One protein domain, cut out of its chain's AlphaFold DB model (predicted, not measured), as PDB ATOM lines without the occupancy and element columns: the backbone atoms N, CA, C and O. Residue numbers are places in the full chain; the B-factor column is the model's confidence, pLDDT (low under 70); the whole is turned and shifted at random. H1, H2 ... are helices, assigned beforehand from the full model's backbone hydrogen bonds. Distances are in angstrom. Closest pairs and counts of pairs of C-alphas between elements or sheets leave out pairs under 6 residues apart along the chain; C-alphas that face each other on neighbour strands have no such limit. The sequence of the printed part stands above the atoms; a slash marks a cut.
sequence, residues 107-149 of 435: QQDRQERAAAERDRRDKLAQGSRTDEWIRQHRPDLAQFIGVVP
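AT A GLANCE: This is residues 107 to 149 of the 435 residues of an uncharacterized protein of Rhizobium album (UniProt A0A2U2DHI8). The printed part is one long, unbent helix, H1, with a small hook at its far end, where the chain folds back through the very short helix H2 and a tail, residues 143 to 149, with no named element. H1 makes the longest axis, and its residues 107 to 129 stick out as a free arm. The printed part has 43 residues with two named helices, in the order H1, H2, and no named strand; its class is all helix. It is extended, with a radius of gyration of the C-alphas of 15.2 A, and its C-alphas span 49 by 18 by 8 A, a rod.

HOW THE PARTS SIT: H1, residues 107 to 137, stands free over residues 107 to 129. H2, residues 139 to 142, follows after a tight link of 1 residue, Arg 138. The two helices touch, H1 with residues 131 to 135 alone. Their closest C-alphas are those of Arg 135 and Ala 142, 5.1 A apart. In H1 every O i to N i+4 pair is within hydrogen-bond range; H2 is too short for such a pair, and its 1 pair of O i to N i+3 is within range.

IN THESE COORDINATES: H1 begins at C-alpha 107, at (-110.087, 69.663, 33.010), and ends at C-alpha 137, at (-76.373, 79.033, 60.753), 44.7 A from first to last C-alpha. H2 runs from Pro 139 to Ala 142, 4.9 A from first to last C-alpha, and ends at (-73.323, 82.506, 52.803).

THE WHOLE: The two C-alphas farthest apart are those of Gln 107 and Asp 140, 48.8 A. The first and last printed C-alphas, those of Gln 107 and Pro 149, are 37.3 A apart. The printed part has no cut and no long link between named elements. The mean pLDDT of the printed part is 90.0, and no printed residue is under 70.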
ATOM      1  N   GLN A 107    -110.110  69.418  31.566       86.38
ATOM      2  CA  GLN A 107    -110.087  69.663  33.010       86.38
ATOM      3  C   GLN A 107    -108.917  68.945  33.691       86.38
ATOM      4  O   GLN A 107    -108.264  69.561  34.532       86.38
ATOM      5  N   GLN A 108    -108.619  67.702  33.305       86.38
ATOM      6  CA  GLN A 108    -107.456  66.958  33.800       86.38
ATOM      7  C   GLN A 108    -106.146  67.662  33.437       86.38
ATOM      8  O   GLN A 108    -105.363  67.956  34.333       86.38
ATOM      9  N   ASP A 109    -105.963  68.077  32.184       82.94
ATOM     10  CA  ASP A 109    -104.759  68.797  31.751       82.94
ATOM     11  C   ASP A 109    -104.561  70.110  32.525       82.94
ATOM     12  O   ASP A 109    -103.439  70.483  32.879       82.94
ATOM     13  N   ARG A 110    -105.649  70.834  32.830       87.50
ATOM     14  CA  ARG A 110    -105.583  72.039  33.676       87.50
ATOM     15  C   ARG A 110    -105.171  71.704  35.107       87.50
ATOM     16  O   ARG A 110    -104.393  72.455  35.692       87.50
ATOM     17  N   GLN A 111    -105.682  70.609  35.667       90.75
ATOM     18  CA  GLN A 111    -105.316  70.156  37.008       90.75
ATOM     19  C   GLN A 111    -103.855  69.699  37.065       90.75
ATOM     20  O   GLN A 111    -103.144  70.097  37.984       90.75
ATOM     21  N   GLU A 112    -103.381  68.952  36.068       86.81
ATOM     22  CA  GLU A 112    -101.988  68.507  35.969       86.81
ATOM     23  C   GLU A 112    -101.028  69.687  35.824       86.81
ATOM     24  O   GLU A 112    -100.043  69.776  36.556       86.81
ATOM     25  N   ARG A 113    -101.340  70.658  34.954       88.44
ATOM     26  CA  ARG A 113    -100.535  71.885  34.827       88.44
ATOM     27  C   ARG A 113    -100.524  72.694  36.119       88.44
ATOM     28  O   ARG A 113     -99.471  73.169  36.529       88.44
ATOM     29  N   ALA A 114    -101.671  72.822  36.786       90.56
ATOM     30  CA  ALA A 114    -101.746  73.498  38.077       90.56
ATOM     31  C   ALA A 114    -100.942  72.758  39.162       90.56
ATOM     32  O   ALA A 114    -100.333  73.406  40.011       90.56
ATOM     33  N   ALA A 115    -100.913  71.425  39.137       90.94
ATOM     34  CA  ALA A 115    -100.115  70.618  40.055       90.94
ATOM     35  C   ALA A 115     -98.609  70.754  39.780       90.94
ATOM     36  O   ALA A 115     -97.843  70.979  40.714       90.94
ATOM     37  N   ALA A 116     -98.191  70.702  38.513       87.12
ATOM     38  CA  ALA A 116     -96.797  70.898  38.116       87.12
ATOM     39  C   ALA A 116     -96.282  72.299  38.486       87.12
ATOM     40  O   ALA A 116     -95.158  72.447  38.964       87.12
ATOM     41  N   GLU A 117     -97.117  73.329  38.327       92.62
ATOM     42  CA  GLU A 117     -96.762  74.698  38.710       92.62
ATOM     43  C   GLU A 117     -96.649  74.857  40.234       92.62
ATOM     44  O   GLU A 117     -95.742  75.535  40.722       92.62
ATOM     45  N   ARG A 118     -97.522  74.191  41.008       91.06
ATOM     46  CA  ARG A 118     -97.398  74.123  42.475       91.06
ATOM     47  C   ARG A 118     -96.086  73.460  42.890       91.06
ATOM     48  O   ARG A 118     -95.354  74.054  43.672       91.06
ATOM     49  N   ASP A 119     -95.745  72.314  42.305       89.75
ATOM     50  CA  ASP A 119     -94.487  71.609  42.595       89.75
ATOM     51  C   ASP A 119     -93.254  72.464  42.251       89.75
ATOM     52  O   ASP A 119     -92.308  72.567  43.036       89.75
ATOM     53  N   ARG A 120     -93.281  73.169  41.112       88.94
ATOM     54  CA  ARG A 120     -92.220  74.117  40.739       88.94
ATOM     55  C   ARG A 120     -92.083  75.245  41.763       88.94
ATOM     56  O   ARG A 120     -90.963  75.589  42.147       88.94
ATOM     57  N   ARG A 121     -93.201  75.818  42.217       89.25
ATOM     58  CA  ARG A 121     -93.214  76.881  43.231       89.25
ATOM     59  C   ARG A 121     -92.703  76.385  44.583       89.25
ATOM     60  O   ARG A 121     -91.921  77.088  45.220       89.25
ATOM     61  N   ASP A 122     -93.083  75.177  44.985       89.75
ATOM     62  CA  ASP A 122     -92.651  74.567  46.242       89.75
ATOM     63  C   ASP A 122     -91.145  74.271  46.232       89.75
ATOM     64  O   ASP A 122     -90.455  74.581  47.203       89.75
ATOM     65  N   LYS A 123     -90.596  73.782  45.113       85.12
ATOM     66  CA  LYS A 123     -89.144  73.583  44.942       85.12
ATOM     67  C   LYS A 123     -88.355  74.887  45.041       85.12
ATOM     68  O   LYS A 123     -87.321  74.932  45.705       85.12
ATOM     69  N   LEU A 124     -88.852  75.966  44.434       85.56
ATOM     70  CA  LEU A 124     -88.232  77.290  44.557       85.56
ATOM     71  C   LEU A 124     -88.289  77.808  46.003       85.56
ATOM     72  O   LEU A 124     -87.294  78.331  46.503       85.56
ATOM     73  N   ALA A 125     -89.413  77.603  46.696       89.81
ATOM     74  CA  ALA A 125     -89.560  77.971  48.103       89.81
ATOM     75  C   ALA A 125     -88.653  77.142  49.035       89.81
ATOM     76  O   ALA A 125     -88.147  77.657  50.032       89.81
ATOM     77  N   GLN A 126     -88.414  75.865  48.725       86.06
ATOM     78  CA  GLN A 126     -87.453  75.032  49.454       86.06
ATOM     79  C   GLN A 126     -86.016  75.522  49.257       86.06
ATOM     80  O   GLN A 126     -85.270  75.612  50.236       86.06
ATOM     81  N   GLY A 127     -85.644  75.896  48.027       87.88
ATOM     82  CA  GLY A 127     -84.347  76.510  47.739       87.88
ATOM     83  C   GLY A 127     -84.125  77.772  48.573       87.88
ATOM     84  O   GLY A 127     -83.143  77.860  49.306       87.88
ATOM     85  N   SER A 128     -85.098  78.691  48.582       90.12
ATOM     86  CA  SER A 128     -84.980  79.938  49.348       90.12
ATOM     87  C   SER A 128     -84.900  79.720  50.864       90.12
ATOM     88  O   SER A 128     -84.121  80.396  51.531       90.12
ATOM     89  N   ARG A 129     -85.665  78.765  51.418       90.88
ATOM     90  CA  ARG A 129     -85.585  78.410  52.852       90.88
ATOM     91  C   ARG A 129     -84.225  77.832  53.222       90.88
ATOM     92  O   ARG A 129     -83.715  78.102  54.305       90.88
ATOM     93  N   THR A 130     -83.644  77.039  52.329       90.06
ATOM     94  CA  THR A 130     -82.322  76.449  52.536       90.06
ATOM     95  C   THR A 130     -81.239  77.525  52.528       90.06
ATOM     96  O   THR A 130     -80.398  77.554  53.423       90.06
ATOM     97  N   ASP A 131     -81.296  78.451  51.571       92.25
ATOM     98  CA  ASP A 131     -80.368  79.579  51.502       92.25
ATOM     99  C   ASP A 131     -80.464  80.465  52.754       92.25
ATOM    100  O   ASP A 131     -79.448  80.893  53.302       92.25
ATOM    101  N   GLU A 132     -81.679  80.721  53.245       92.88
ATOM    102  CA  GLU A 132     -81.899  81.476  54.479       92.88
ATOM    103  C   GLU A 132     -81.361  80.740  55.714       92.88
ATOM    104  O   GLU A 132     -80.684  81.349  56.545       92.88
ATOM    105  N   TRP A 133     -81.562  79.421  55.798       93.12
ATOM    106  CA  TRP A 133     -80.985  78.599  56.862       93.12
ATOM    107  C   TRP A 133     -79.451  78.659  56.862       93.12
ATOM    108  O   TRP A 133     -78.858  78.856  57.925       93.12
ATOM    109  N   ILE A 134     -78.807  78.566  55.687       91.19
ATOM    110  CA  ILE A 134     -77.344  78.688  55.547       91.19
ATOM    111  C   ILE A 134     -76.884  80.066  56.023       91.19
ATOM    112  O   ILE A 134     -75.953  80.148  56.819       91.19
ATOM    113  N   ARG A 135     -77.554  81.151  55.609       93.00
ATOM    114  CA  ARG A 135     -77.212  82.511  56.068       93.00
ATOM    115  C   ARG A 135     -77.300  82.657  57.588       93.00
ATOM    116  O   ARG A 135     -76.463  83.340  58.168       93.00
ATOM    117  N   GLN A 136     -78.284  82.019  58.224       92.25
ATOM    118  CA  GLN A 136     -78.477  82.084  59.675       92.25
ATOM    119  C   GLN A 136     -77.473  81.223  60.459       92.25
ATOM    120  O   GLN A 136     -77.000  81.651  61.508       92.25
ATOM    121  N   HIS A 137     -77.141  80.021  59.976       88.94
ATOM    122  CA  HIS A 137     -76.373  79.033  60.753       88.94
ATOM    123  C   HIS A 137     -74.897  78.934  60.347       88.94
ATOM    124  O   HIS A 137     -74.068  78.481  61.137       88.94
ATOM    125  N   ARG A 138     -74.557  79.335  59.118       89.12
ATOM    126  CA  ARG A 138     -73.217  79.253  58.520       89.12
ATOM    127  C   ARG A 138     -72.918  80.512  57.693       89.12
ATOM    128  O   ARG A 138     -72.835  80.441  56.464       89.12
ATOM    129  N   PRO A 139     -72.754  81.681  58.341       91.38
ATOM    130  CA  PRO A 139     -72.487  82.937  57.638       91.38
ATOM    131  C   PRO A 139     -71.182  82.896  56.826       91.38
ATOM    132  O   PRO A 139     -71.073  83.580  55.813       91.38
ATOM    133  N   ASP A 140     -70.227  82.043  57.212       88.81
ATOM    134  CA  ASP A 140     -68.999  81.748  56.468       88.81
ATOM    135  C   ASP A 140     -69.267  81.157  55.073       88.81
ATOM    136  O   ASP A 140     -68.529  81.426  54.122       88.81
ATOM    137  N   LEU A 141     -70.353  80.389  54.935       93.12
ATOM    138  CA  LEU A 141     -70.761  79.765  53.677       93.12
ATOM    139  C   LEU A 141     -71.723  80.632  52.853       93.12
ATOM    140  O   LEU A 141     -71.925  80.368  51.668       93.12
ATOM    141  N   ALA A 142     -72.298  81.683  53.443       93.69
ATOM    142  CA  ALA A 142     -73.323  82.506  52.803       93.69
ATOM    143  C   ALA A 142     -72.842  83.191  51.512       93.69
ATOM    144  O   ALA A 142     -73.621  83.353  50.574       93.69
ATOM    145  N   GLN A 143     -71.557  83.551  51.439       95.00
ATOM    146  CA  GLN A 143     -70.948  84.170  50.255       95.00
ATOM    147  C   GLN A 143     -70.892  83.243  49.027       95.00
ATOM    148  O   GLN A 143     -70.714  83.723  47.911       95.00
ATOM    149  N   PHE A 144     -71.052  81.928  49.215       94.25
ATOM    150  CA  PHE A 144     -71.019  80.946  48.128       94.25
ATOM    151  C   PHE A 144     -72.409  80.608  47.572       94.25
ATOM    152  O   PHE A 144     -72.507  79.871  46.588       94.25
ATOM    153  N   ILE A 145     -73.483  81.147  48.164       91.56
ATOM    154  CA  ILE A 145     -74.851  80.960  47.667       91.56
ATOM    155  C   ILE A 145     -74.950  81.549  46.251       91.56
ATOM    156  O   ILE A 145     -74.661  82.723  46.034       91.56
ATOM    157  N   GLY A 146     -75.350  80.720  45.284       89.75
ATOM    158  CA  GLY A 146     -75.429  81.080  43.862       89.75
ATOM    159  C   GLY A 146     -74.145  80.838  43.058       89.75
ATOM    160  O   GLY A 146     -74.202  80.851  41.832       89.75
ATOM    161  N   VAL A 147     -73.013  80.566  43.718       94.06
ATOM    162  CA  VAL A 147     -71.744  80.176  43.071       94.06
ATOM    163  C   VAL A 147     -71.550  78.662  43.128       94.06
ATOM    164  O   VAL A 147     -71.127  78.044  42.154       94.06
ATOM    165  N   VAL A 148     -71.883  78.056  44.269       90.62
ATOM    166  CA  VAL A 148     -71.794  76.612  44.509       90.62
ATOM    167  C   VAL A 148     -73.213  76.040  44.618       90.62
ATOM    168  O   VAL A 148     -74.074  76.693  45.216       90.62
ATOM    169  N   PRO A 149     -73.496  74.838  44.076       91.38
ATOM    170  CA  PRO A 149     -74.789  74.188  44.262       91.38
ATOM    171  C   PRO A 149     -75.164  74.080  45.748       91.38
ATOM    172  O   PRO A 149     -74.378  73.585  46.558       91.38
TER     173      PRO A 149